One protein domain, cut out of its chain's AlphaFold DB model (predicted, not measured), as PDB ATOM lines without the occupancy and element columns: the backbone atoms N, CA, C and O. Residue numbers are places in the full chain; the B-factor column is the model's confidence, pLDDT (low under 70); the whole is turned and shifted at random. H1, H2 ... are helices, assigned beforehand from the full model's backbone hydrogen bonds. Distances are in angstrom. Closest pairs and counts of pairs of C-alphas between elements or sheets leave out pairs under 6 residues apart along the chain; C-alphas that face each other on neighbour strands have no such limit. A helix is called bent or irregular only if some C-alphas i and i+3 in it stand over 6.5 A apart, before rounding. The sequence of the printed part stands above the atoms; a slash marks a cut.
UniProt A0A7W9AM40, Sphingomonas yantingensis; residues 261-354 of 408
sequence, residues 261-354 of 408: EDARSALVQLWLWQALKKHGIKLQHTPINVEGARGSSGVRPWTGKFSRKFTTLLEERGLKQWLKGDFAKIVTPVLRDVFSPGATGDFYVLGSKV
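Overview. This is residues 261 to 354 of the 408 residues of a protein of Sphingomonas yantingensis (UniProt A0A7W9AM40). Three spaced helices gather toward one end of an elongated body, and a long loop, residues 278 to 307, reaches to the other end and returns. H2 folds back on itself at a sharp kink, and the last stretch, residues 340 to 354, runs back to pair briefly with that loop. The 94 printed residues hold H1, H2 and H3 in chain order and no named strand: all helix, compact, radius of gyration of the C-alphas 13.8 A, spans 42 by 24 by 23 A.

Along the chain. H1, residues 261 to 277, begins at C-alpha 261 (146.680, 174.708, 180.787) and measures 24.3 A. H2, residues 308 to 324, measures 12.6 A; it is irregular, C-alphas 317 and 320 being 8.0 A apart, with a kink of 126 degrees near residue 318. H3, residues 326 to 339, measures 18.1 A and ends at C-alpha 339 (145.106, 183.740, 164.186).

Arrangement. H1 and H3 are near each other, with 7 pairs of C-alphas within 10 A. H2 and H3 meet only through their tight link. H1 and H2 are apart. Residues 281 to 282 pair with 349 to 350, parallel. Every O i to N i+4 pair is within hydrogen-bond range in H1, against 7 of 13 in H2 and 8 of 10 in H3.

Size, cuts and confidence. The C-alphas farthest apart, of Asn 289 and Gly 318, are 42.1 A apart. The printed part has no cut; the link H1 to H2 is long. Residues 294 to 297, 342 and 344 have pLDDT under 70.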
ATOM      1  N   GLU A 261     147.817 174.413 181.659       72.62
ATOM      2  CA  GLU A 261     146.680 174.708 180.787       72.62
ATOM      3  C   GLU A 261     146.068 176.080 181.094       72.62
ATOM      4  O   GLU A 261     145.863 176.872 180.174       72.62
ATOM      5  N   ASP A 262     145.888 176.424 182.371       76.00
ATOM      6  CA  ASP A 262     145.370 177.738 182.776       76.00
ATOM      7  C   ASP A 262     146.341 178.866 182.427       76.00
ATOM      8  O   ASP A 262     145.932 179.934 181.968       76.00
ATOM      9  N   ALA A 263     147.644 178.639 182.616       78.81
ATOM     10  CA  ALA A 263     148.682 179.586 182.233       78.81
ATOM     11  C   ALA A 263     148.665 179.823 180.716       78.81
ATOM     12  O   ALA A 263     148.702 180.976 180.270       78.81
ATOM     13  N   ARG A 264     148.542 178.749 179.923       78.06
ATOM     14  CA  ARG A 264     148.436 178.811 178.460       78.06
ATOM     15  C   ARG A 264     147.198 179.589 178.023       78.06
ATOM     16  O   ARG A 264     147.325 180.559 177.270       78.06
ATOM     17  N   SER A 265     146.028 179.219 178.530       79.50
ATOM     18  CA  SER A 265     144.756 179.870 178.210       79.50
ATOM     19  C   SER A 265     144.763 181.344 178.611       79.50
ATOM     20  O   SER A 265     144.430 182.212 177.802       79.50
ATOM     21  N   ALA A 266     145.250 181.670 179.812       80.31
ATOM     22  CA  ALA A 266     145.323 183.048 180.275       80.31
ATOM     23  C   ALA A 266     146.281 183.906 179.428       80.31
ATOM     24  O   ALA A 266     145.993 185.078 179.179       80.31
ATOM     25  N   LEU A 267     147.399 183.359 178.944       81.50
ATOM     26  CA  LEU A 267     148.323 184.092 178.073       81.50
ATOM     27  C   LEU A 267     147.706 184.397 176.703       81.50
ATOM     28  O   LEU A 267     147.790 185.538 176.240       81.50
ATOM     29  N   VAL A 268     147.052 183.411 176.080       84.75
ATOM     30  CA  VAL A 268     146.394 183.579 174.771       84.75
ATOM     31  C   VAL A 268     145.225 184.558 174.871       84.75
ATOM     32  O   VAL A 268     145.129 185.486 174.069       84.75
ATOM     33  N   GLN A 269     144.386 184.434 175.902       83.00
ATOM     34  CA  GLN A 269     143.285 185.370 176.148       83.00
ATOM     35  C   GLN A 269     143.786 186.808 176.338       83.00
ATOM     36  O   GLN A 269     143.240 187.747 175.756       83.00
ATOM     37  N   LEU A 270     144.853 187.004 177.124       84.00
ATOM     38  CA  LEU A 270     145.429 188.330 177.361       84.00
ATOM     39  C   LEU A 270     146.005 188.954 176.080       84.00
ATOM     40  O   LEU A 270     145.997 190.180 175.914       84.00
ATOM     41  N   TRP A 271     146.526 188.113 175.188       86.81
ATOM     42  CA  TRP A 271     147.048 188.511 173.890       86.81
ATOM     43  C   TRP A 271     145.924 188.935 172.941       86.81
ATOM     44  O   TRP A 271     145.939 190.067 172.451       86.81
ATOM     45  N   LEU A 272     144.892 188.102 172.778       86.44
ATOM     46  CA  LEU A 272     143.719 188.405 171.950       86.44
ATOM     47  C   LEU A 272     142.962 189.646 172.444       86.44
ATOM     48  O   LEU A 272     142.553 190.489 171.646       86.44
ATOM     49  N   TRP A 273     142.850 189.832 173.761       81.25
ATOM     50  CA  TRP A 273     142.219 191.023 174.330       81.25
ATOM     51  C   TRP A 273     142.954 192.323 173.952       81.25
ATOM     52  O   TRP A 273     142.329 193.364 173.735       81.25
ATOM     53  N   GLN A 274     144.284 192.290 173.818       81.62
ATOM     54  CA  GLN A 274     145.043 193.456 173.349       81.62
ATOM     55  C   GLN A 274     144.853 193.732 171.858       81.62
ATOM     56  O   GLN A 274     144.851 194.907 171.479       81.62
ATOM     57  N   ALA A 275     144.638 192.693 171.044       85.31
ATOM     58  CA  ALA A 275     144.211 192.855 169.657       85.31
ATOM     59  C   ALA A 275     142.864 193.586 169.598       85.31
ATOM     60  O   ALA A 275     142.742 194.608 168.924       85.31
ATOM     61  N   LEU A 276     141.885 193.127 170.386       80.12
ATOM     62  CA  LEU A 276     140.550 193.721 170.452       80.12
ATOM     63  C   LEU A 276     140.600 195.198 170.869       80.12
ATOM     64  O   LEU A 276     140.027 196.052 170.198       80.12
ATOM     65  N   LYS A 277     141.351 195.530 171.928       75.12
ATOM     66  CA  LYS A 277     141.479 196.915 172.416       75.12
ATOM     67  C   LYS A 277     142.083 197.875 171.385       75.12
ATOM     68  O   LYS A 277     141.834 199.076 171.440       75.12
ATOM     69  N   LYS A 278     142.920 197.372 170.479       76.31
ATOM     70  CA  LYS A 278     143.515 198.169 169.401       76.31
ATOM     71  C   LYS A 278     142.654 198.215 168.140       76.31
ATOM     72  O   LYS A 278     143.104 198.789 167.155       76.31
ATOM     73  N   HIS A 279     141.451 197.637 168.175       80.50
ATOM     74  CA  HIS A 279     140.626 197.401 166.993       80.50
ATOM     75  C   HIS A 279     141.400 196.613 165.925       80.50
ATOM     76  O   HIS A 279     141.308 196.907 164.746       80.50
ATOM     77  N   GLY A 280     142.221 195.647 166.342       82.94
ATOM     78  CA  GLY A 280     143.068 194.850 165.453       82.94
ATOM     79  C   GLY A 280     142.429 193.557 164.963       82.94
ATOM     80  O   GLY A 280     143.133 192.730 164.393       82.94
ATOM     81  N   ILE A 281     141.130 193.354 165.202       85.94
ATOM     82  CA  ILE A 281     140.391 192.180 164.726       85.94
ATOM     83  C   ILE A 281     139.682 192.539 163.420       85.94
ATOM     84  O   ILE A 281     138.871 193.463 163.392       85.94
ATOM     85  N   LYS A 282     139.977 191.794 162.352       84.62
ATOM     86  CA  LYS A 282     139.398 191.963 161.017       84.62
ATOM     87  C   LYS A 282     138.384 190.855 160.744       84.62
ATOM     88  O   LYS A 282     138.715 189.669 160.767       84.62
ATOM     89  N   LEU A 283     137.142 191.246 160.480       81.12
ATOM     90  CA  LEU A 283     136.061 190.346 160.078       81.12
ATOM     91  C   LEU A 283     136.103 190.090 158.564       81.12
ATOM     92  O   LEU A 283     136.608 190.921 157.808       81.12
ATOM     93  N   GLN A 284     135.533 188.966 158.119       73.50
ATOM     94  CA  GLN A 284     135.571 188.506 156.721       73.50
ATOM     95  C   GLN A 284     135.013 189.526 155.711       73.50
ATOM     96  O   GLN A 284     135.466 189.564 154.572       73.50
ATOM     97  N   HIS A 285     134.085 190.383 156.141       71.81
ATOM     98  CA  HIS A 285     133.453 191.416 155.312       71.81
ATOM     99  C   HIS A 285     133.792 192.839 155.772       71.81
ATOM    100  O   HIS A 285     133.000 193.755 155.570       71.81
ATOM    101  N   THR A 286     134.943 193.036 156.423       74.50
ATOM    102  CA  THR A 286     135.387 194.378 156.835       74.50
ATOM    103  C   THR A 286     135.589 195.254 155.590       74.50
ATOM    104  O   THR A 286     136.402 194.884 154.740       74.50
ATOM    105  N   PRO A 287     134.877 196.388 155.450       73.44
ATOM    106  CA  PRO A 287     135.033 197.272 154.299       73.44
ATOM    107  C   PRO A 287     136.450 197.857 154.193       73.44
ATOM    108  O   PRO A 287     137.049 198.245 155.193       73.44
ATOM    109  N   ILE A 288     136.982 197.990 152.976       74.38
ATOM    110  CA  ILE A 288     138.358 198.482 152.755       74.38
ATOM    111  C   ILE A 288     138.546 199.907 153.306       74.38
ATOM    112  O   ILE A 288     139.607 200.248 153.817       74.38
ATOM    113  N   ASN A 289     137.499 200.735 153.271       76.94
ATOM    114  CA  ASN A 289     137.529 202.120 153.744       76.94
ATOM    115  C   ASN A 289     137.607 202.273 155.275       76.94
ATOM    116  O   ASN A 289     137.815 203.390 155.748       76.94
ATOM    117  N   VAL A 290     137.444 201.194 156.052       76.94
ATOM    118  CA  VAL A 290     137.650 201.224 157.512       76.94
ATOM    119  C   VAL A 290     139.016 200.673 157.932       76.94
ATOM    120  O   VAL A 290     139.392 200.791 159.100       76.94
ATOM    121  N   GLU A 291     139.800 200.120 157.006       80.06
ATOM    122  CA  GLU A 291     141.166 199.672 157.283       80.06
ATOM    123  C   GLU A 291     142.106 200.876 157.411       80.06
ATOM    124  O   GLU A 291     142.193 201.722 156.525       80.06
ATOM    125  N   GLY A 292     142.794 200.997 158.548       70.50
ATOM    126  CA  GLY A 292     143.702 202.121 158.808       70.50
ATOM    127  C   GLY A 292     143.010 203.475 159.029       70.50
ATOM    128  O   GLY A 292     143.694 204.482 159.233       70.50
ATOM    129  N   ALA A 293     141.673 203.514 159.045       74.75
ATOM    130  CA  ALA A 293     140.908 204.729 159.296       74.75
ATOM    131  C   ALA A 293     141.184 205.295 160.706       74.75
ATOM    132  O   ALA A 293     141.350 204.569 161.697       74.75
ATOM    133  N   ARG A 294     141.251 206.630 160.809       64.56
ATOM    134  CA  ARG A 294     141.450 207.333 162.087       64.56
ATOM    135  C   ARG A 294     140.125 207.407 162.851       64.56
ATOM    136  O   ARG A 294     139.073 207.594 162.258       64.56
ATOM    137  N   GLY A 295     140.189 207.307 164.177       63.25
ATOM    138  CA  GLY A 295     139.004 207.279 165.048       63.25
ATOM    139  C   GLY A 295     138.664 205.882 165.572       63.25
ATOM    140  O   GLY A 295     139.501 204.979 165.494       63.25
ATOM    141  N   SER A 296     137.476 205.745 166.166       59.34
ATOM    142  CA  SER A 296     136.960 204.530 166.826       59.34
ATOM    143  C   SER A 296     136.293 203.530 165.877       59.34
ATOM    144  O   SER A 296     136.027 202.402 166.278       59.34
ATOM    145  N   SER A 297     136.019 203.933 164.637       61.16
ATOM    146  CA  SER A 297     135.381 203.113 163.599       61.16
ATOM    147  C   SER A 297     136.376 202.367 162.702       61.16
ATOM    148  O   SER A 297     135.961 201.536 161.900       61.16
ATOM    149  N   GLY A 298     137.676 202.655 162.824       76.62
ATOM    150  CA  GLY A 298     138.719 202.044 162.002       76.62
ATOM    151  C   GLY A 298     139.364 200.817 162.642       76.62
ATOM    152  O   GLY A 298     139.663 200.819 163.839       76.62
ATOM    153  N   VAL A 299     139.645 199.799 161.827       82.19
ATOM    154  CA  VAL A 299     140.423 198.614 162.217       82.19
ATOM    155  C   VAL A 299     141.904 198.913 161.992       82.19
ATOM    156  O   VAL A 299     142.287 199.381 160.917       82.19
ATOM    157  N   ARG A 300     142.754 198.678 162.999       83.31
ATOM    158  CA  ARG A 300     144.180 199.044 162.951       83.31
ATOM    159  C   ARG A 300     145.092 197.831 163.072       83.31
ATOM    160  O   ARG A 300     144.886 197.015 163.970       83.31
ATOM    161  N   PRO A 301     146.131 197.734 162.231       84.75
ATOM    162  CA  PRO A 301     147.063 196.628 162.313       84.75
ATOM    163  C   PRO A 301     147.834 196.714 163.639       84.75
ATOM    164  O   PRO A 301     148.119 197.794 164.167       84.75
ATOM    165  N   TRP A 302     148.116 195.557 164.228       85.62
ATOM    166  CA  TRP A 302     148.769 195.423 165.522       85.62
ATOM    167  C   TRP A 302     150.039 194.589 165.399       85.62
ATOM    168  O   TRP A 302     150.084 193.554 164.749       85.62
ATOM    169  N   THR A 303     151.072 195.015 166.117       82.44
ATOM    170  CA  THR A 303     152.386 194.366 166.189       82.44
ATOM    171  C   THR A 303     152.380 192.941 166.766       82.44
ATOM    172  O   THR A 303     153.420 192.281 166.771       82.44
ATOM    173  N   GLY A 304     151.274 192.463 167.351       81.81
ATOM    174  CA  GLY A 304     151.210 191.190 168.090       81.81
ATOM    175  C   GLY A 304     152.056 191.147 169.356       81.81
ATOM    176  O   GLY A 304     152.156 190.107 169.999       81.81
ATOM    177  N   LYS A 305     152.693 192.259 169.730       85.12
ATOM    178  CA  LYS A 305     153.439 192.365 170.982       85.12
ATOM    179  C   LYS A 305     152.522 192.900 172.064       85.12
ATOM    180  O   LYS A 305     151.718 193.812 171.826       85.12
ATOM    181  N   PHE A 306     152.703 192.380 173.273       86.12
ATOM    182  CA  PHE A 306     152.118 192.988 174.456       86.12
ATOM    183  C   PHE A 306     152.542 194.457 174.549       86.12
ATOM    184  O   PHE A 306     153.687 194.823 174.277       86.12
ATOM    185  N   SER A 307     151.595 195.327 174.890       81.69
ATOM    186  CA  SER A 307     151.899 196.737 175.127       81.69
ATOM    187  C   SER A 307     152.803 196.887 176.349       81.69
ATOM    188  O   SER A 307     152.736 196.078 177.272       81.69
ATOM    189  N   ARG A 308     153.579 197.979 176.400       81.88
ATOM    190  CA  ARG A 308     154.539 198.264 177.483       81.88
ATOM    191  C   ARG A 308     153.955 198.041 178.884       81.88
ATOM    192  O   ARG A 308     154.625 197.482 179.738       81.88
ATOM    193  N   LYS A 309     152.686 198.413 179.094       76.50
ATOM    194  CA  LYS A 309     151.979 198.211 180.369       76.50
ATOM    195  C   LYS A 309     151.803 196.727 180.727       76.50
ATOM    196  O   LYS A 309     152.017 196.360 181.875       76.50
ATOM    197  N   PHE A 310     151.414 195.880 179.772       81.06
ATOM    198  CA  PHE A 310     151.255 194.440 180.013       81.06
ATOM    199  C   PHE A 310     152.588 193.709 180.073       81.06
ATOM    200  O   PHE A 310     152.711 192.783 180.864       81.06
ATOM    201  N   THR A 311     153.596 194.163 179.325       85.38
ATOM    202  CA  THR A 311     154.967 193.666 179.472       85.38
ATOM    203  C   THR A 311     155.442 193.842 180.910       85.38
ATOM    204  O   THR A 311     155.810 192.857 181.530       85.38
ATOM    205  N   THR A 312     155.329 195.042 181.495       83.44
ATOM    206  CA  THR A 312     155.719 195.276 182.899       83.44
ATOM    207  C   THR A 312     154.955 194.377 183.880       83.44
ATOM    208  O   THR A 312     155.568 193.771 184.752       83.44
ATOM    209  N   LEU A 313     153.638 194.211 183.709       81.06
ATOM    210  CA  LEU A 313     152.832 193.348 184.586       81.06
ATOM    211  C   LEU A 313     153.198 191.859 184.499       81.06
ATOM    212  O   LEU A 313     153.100 191.145 185.493       81.06
ATOM    213  N   LEU A 314     153.574 191.381 183.313       84.25
ATOM    214  CA  LEU A 314     154.009 190.001 183.112       84.25
ATOM    215  C   LEU A 314     155.461 189.804 183.592       84.25
ATOM    216  O   LEU A 314     155.780 188.759 184.153       84.25
ATOM    217  N   GLU A 315     156.326 190.816 183.462       86.38
ATOM    218  CA  GLU A 315     157.676 190.810 184.045       86.38
ATOM    219  C   GLU A 315     157.639 190.714 185.578       86.38
ATOM    220  O   GLU A 315     158.375 189.912 186.147       86.38
ATOM    221  N   GLU A 316     156.737 191.448 186.242       83.19
ATOM    222  CA  GLU A 316     156.495 191.350 187.694       83.19
ATOM    223  C   GLU A 316     156.051 189.942 188.140       83.19
ATOM    224  O   GLU A 316     156.202 189.585 189.305       83.19
ATOM    225  N   ARG A 317     155.508 189.131 187.222       78.00
ATOM    226  CA  ARG A 317     155.133 187.723 187.449       78.00
ATOM    227  C   ARG A 317     156.274 186.742 187.151       78.00
ATOM    228  O   ARG A 317     156.035 185.542 187.106       78.00
ATOM    229  N   GLY A 318     157.489 187.239 186.918       80.69
ATOM    230  CA  GLY A 318     158.666 186.421 186.622       80.69
ATOM    231  C   GLY A 318     158.826 186.044 185.146       80.69
ATOM    232  O   GLY A 318     159.771 185.349 184.795       80.69
ATOM    233  N   LEU A 319     157.971 186.537 184.241       84.06
ATOM    234  CA  LEU A 319     157.978 186.130 182.825       84.06
ATOM    235  C   LEU A 319     158.958 186.927 181.951       84.06
ATOM    236  O   LEU A 319     158.894 186.870 180.726       84.06
ATOM    237  N   LYS A 320     159.874 187.692 182.549       83.31
ATOM    238  CA  LYS A 320     160.745 188.631 181.826       83.31
ATOM    239  C   LYS A 320     161.637 187.966 180.778       83.31
ATOM    240  O   LYS A 320     161.755 188.478 179.666       83.31
ATOM    241  N   GLN A 321     162.263 186.844 181.125       78.44
ATOM    242  CA  GLN A 321     163.124 186.109 180.192       78.44
ATOM    243  C   GLN A 321     162.293 185.430 179.101       78.44
ATOM    244  O   GLN A 321     162.616 185.559 177.922       78.44
ATOM    245  N   TRP A 322     161.163 184.831 179.480       83.56
ATOM    246  CA  TRP A 322     160.238 184.193 178.545       83.56
ATOM    247  C   TRP A 322     159.664 185.183 177.519       83.56
ATOM    248  O   TRP A 322     159.664 184.907 176.324       83.56
ATOM    249  N   LEU A 323     159.262 186.388 177.942       81.81
ATOM    250  CA  LEU A 323     158.748 187.427 177.041       81.81
ATOM    251  C   LEU A 323     159.769 187.890 175.997       81.81
ATOM    252  O   LEU A 323     159.396 188.194 174.864       81.81
ATOM    253  N   LYS A 324     161.047 187.984 176.384       76.50
ATOM    254  CA  LYS A 324     162.139 188.412 175.497       76.50
ATOM    255  C   LYS A 324     162.626 187.291 174.577       76.50
ATOM    256  O   LYS A 324     163.078 187.581 173.470       76.50
ATOM    257  N   GLY A 325     162.564 186.046 175.045       72.25
ATOM    258  CA  GLY A 325     162.979 184.850 174.321       72.25
ATOM    259  C   GLY A 325     161.792 184.134 173.687       72.25
ATOM    260  O   GLY A 325     161.326 184.523 172.615       72.25
ATOM    261  N   ASP A 326     161.320 183.087 174.356       70.56
ATOM    262  CA  ASP A 326     160.379 182.099 173.819       70.56
ATOM    263  C   ASP A 326     159.057 182.703 173.349       70.56
ATOM    264  O   ASP A 326     158.555 182.343 172.288       70.56
ATOM    265  N   PHE A 327     158.494 183.678 174.065       79.06
ATOM    266  CA  PHE A 327     157.239 184.276 173.625       79.06
ATOM    267  C   PHE A 327     157.396 185.006 172.294       79.06
ATOM    268  O   PHE A 327     156.574 184.848 171.397       79.06
ATOM    269  N   ALA A 328     158.448 185.811 172.143       73.19
ATOM    270  CA  ALA A 328     158.667 186.589 170.930       73.19
ATOM    271  C   ALA A 328     159.152 185.720 169.760       73.19
ATOM    272  O   ALA A 328     158.773 185.983 168.621       73.19
ATOM    273  N   LYS A 329     159.983 184.708 170.038       71.56
ATOM    274  CA  LYS A 329     160.651 183.887 169.017       71.56
ATOM    275  C   LYS A 329     159.900 182.612 168.642       71.56
ATOM    276  O   LYS A 329     160.077 182.141 167.530       71.56
ATOM    277  N   ILE A 330     159.096 182.061 169.550       71.00
ATOM    278  CA  ILE A 330     158.446 180.751 169.387       71.00
ATOM    279  C   ILE A 330     156.926 180.915 169.413       71.00
ATOM    280  O   ILE A 330     156.244 180.587 168.448       71.00
ATOM    281  N   VAL A 331     156.378 181.504 170.478       75.81
ATOM    282  CA  VAL A 331     154.918 181.559 170.666       75.81
ATOM    283  C   VAL A 331     154.255 182.580 169.744       75.81
ATOM    284  O   VAL A 331     153.201 182.310 169.183       75.81
ATOM    285  N   THR A 332     154.858 183.754 169.551       76.94
ATOM    286  CA  THR A 332     154.299 184.811 168.697       76.94
ATOM    287  C   THR A 332     154.148 184.344 167.245       76.94
ATOM    288  O   THR A 332     153.072 184.569 166.694       76.94
ATOM    289  N   PRO A 333     155.143 183.680 166.619       76.56
ATOM    290  CA  PRO A 333     154.961 183.044 165.313       76.56
ATOM    291  C   PRO A 333     153.816 182.031 165.280       76.56
ATOM    292  O   PRO A 333     152.972 182.129 164.401       76.56
ATOM    293  N   VAL A 334     153.713 181.136 166.270       76.38
ATOM    294  CA  VAL A 334     152.632 180.130 166.332       76.38
ATOM    295  C   VAL A 334     151.253 180.783 166.460       76.38
ATOM    296  O   VAL A 334     150.317 180.413 165.760       76.38
ATOM    297  N   LEU A 335     151.103 181.790 167.326       80.25
ATOM    298  CA  LEU A 335     149.840 182.524 167.455       80.25
ATOM    299  C   LEU A 335     149.512 183.312 166.182       80.25
ATOM    300  O   LEU A 335     148.343 183.431 165.824       80.25
ATOM    301  N   ARG A 336     150.518 183.843 165.483       77.56
ATOM    302  CA  ARG A 336     150.318 184.507 164.191       77.56
ATOM    303  C   ARG A 336     149.875 183.521 163.125       77.56
ATOM    304  O   ARG A 336     148.894 183.818 162.471       77.56
ATOM    305  N   ASP A 337     150.513 182.365 163.001       79.06
ATOM    306  CA  ASP A 337     150.088 181.309 162.075       79.06
ATOM    307  C   ASP A 337     148.616 180.932 162.314       79.06
ATOM    308  O   ASP A 337     147.786 180.992 161.417       79.06
ATOM    309  N   VAL A 338     148.225 180.708 163.571       77.81
ATOM    310  CA  VAL A 338     146.845 180.320 163.905       77.81
ATOM    311  C   VAL A 338     145.818 181.434 163.650       77.81
ATOM    312  O   VAL A 338     144.746 181.179 163.090       77.81
ATOM    313  N   PHE A 339     146.095 182.655 164.117       80.94
ATOM    314  CA  PHE A 339     145.106 183.740 164.186       80.94
ATOM    315  C   PHE A 339     145.243 184.788 163.071       80.94
ATOM    316  O   PHE A 339     144.332 185.591 162.874       80.94
ATOM    317  N   SER A 340     146.359 184.805 162.347       78.06
ATOM    318  CA  SER A 340     146.650 185.702 161.221       78.06
ATOM    319  C   SER A 340     147.668 185.073 160.239       78.06
ATOM    320  O   SER A 340     148.786 185.592 160.100       78.06
ATOM    321  N   PRO A 341     147.286 183.980 159.556       73.75
ATOM    322  CA  PRO A 341     148.144 183.215 158.651       73.75
ATOM    323  C   PRO A 341     148.971 184.067 157.688       73.75
ATOM    324  O   PRO A 341     148.441 184.966 157.030       73.75
ATOM    325  N   GLY A 342     150.269 183.775 157.576       67.75
ATOM    326  CA  GLY A 342     151.158 184.411 156.595       67.75
ATOM    327  C   GLY A 342     151.516 185.882 156.860       67.75
ATOM    328  O   GLY A 342     152.104 186.523 155.989       67.75
ATOM    329  N   ALA A 343     151.189 186.439 158.033       71.50
ATOM    330  CA  ALA A 343     151.456 187.844 158.341       71.50
ATOM    331  C   ALA A 343     152.835 188.095 158.990       71.50
ATOM    332  O   ALA A 343     153.106 187.683 160.125       71.50
ATOM    333  N   THR A 344     153.680 188.884 158.318       67.19
ATOM    334  CA  THR A 344     154.945 189.420 158.849       67.19
ATOM    335  C   THR A 344     154.778 190.903 159.216       67.19
ATOM    336  O   THR A 344     154.156 191.668 158.489       67.19
ATOM    337  N   GLY A 345     155.284 191.338 160.378       75.75
ATOM    338  CA  GLY A 345     155.134 192.737 160.829       75.75
ATOM    339  C   GLY A 345     153.813 193.033 161.552       75.75
ATOM    340  O   GLY A 345     153.379 192.211 162.361       75.75
ATOM    341  N   ASP A 346     153.211 194.203 161.339       83.94
ATOM    342  CA  ASP A 346     151.909 194.560 161.927       83.94
ATOM    343  C   ASP A 346     150.774 193.868 161.161       83.94
ATOM    344  O   ASP A 346     150.774 193.842 159.934       83.94
ATOM    345  N   PHE A 347     149.809 193.289 161.875       86.81
ATOM    346  CA  PHE A 347     148.800 192.401 161.290       86.81
ATOM    347  C   PHE A 347     147.422 192.578 161.926       86.81
ATOM    348  O   PHE A 347     147.279 193.192 162.985       86.81
ATOM    349  N   TYR A 348     146.409 192.002 161.283       88.19
ATOM    350  CA  TYR A 348     145.067 191.891 161.843       88.19
ATOM    351  C   TYR A 348     144.807 190.459 162.284       88.19
ATOM    352  O   TYR A 348     145.114 189.522 161.559       88.19
ATOM    353  N   VAL A 349     144.183 190.283 163.440       87.94
ATOM    354  CA  VAL A 349     143.670 188.976 163.848       87.94
ATOM    355  C   VAL A 349     142.391 188.687 163.066       87.94
ATOM    356  O   VAL A 349     141.473 189.508 163.053       87.94
ATOM    357  N   LEU A 350     142.315 187.526 162.422       85.00
ATOM    358  CA  LEU A 350     141.119 187.098 161.710       85.00
ATOM    359  C   LEU A 350     140.013 186.775 162.712       85.00
ATOM    360  O   LEU A 350     140.144 185.869 163.533       85.00
ATOM    361  N   GLY A 351     138.892 187.489 162.615       78.25
ATOM    362  CA  GLY A 351     137.747 187.278 163.500       78.25
ATOM    363  C   GLY A 351     137.175 185.865 163.413       78.25
ATOM    364  O   GLY A 351     136.744 185.327 164.419       78.25
ATOM    365  N   SER A 352     137.271 185.202 162.256       75.69
ATOM    366  CA  SER A 352     136.847 183.801 162.094       75.69
ATOM    367  C   SER A 352     137.675 182.797 162.904       75.69
ATOM    368  O   SER A 352     137.305 181.628 162.997       75.69
ATOM    369  N   LYS A 353     138.808 183.226 163.469       77.81
ATOM    370  CA  LYS A 353     139.674 182.412 164.326       77.81
ATOM    371  C   LYS A 353     139.482 182.716 165.809       77.81
ATOM    372  O   LYS A 353     140.051 182.011 166.632       77.81
ATOM    373  N   VAL A 354     138.710 183.744 166.159       70.88
ATOM    374  CA  VAL A 354     138.502 184.186 167.538       70.88
ATOM    375  C   VAL A 354     137.028 184.062 167.879       70.88
ATOM    376  O   VAL A 354     136.189 184.700 167.255       70.88
TER     377      VAL A 354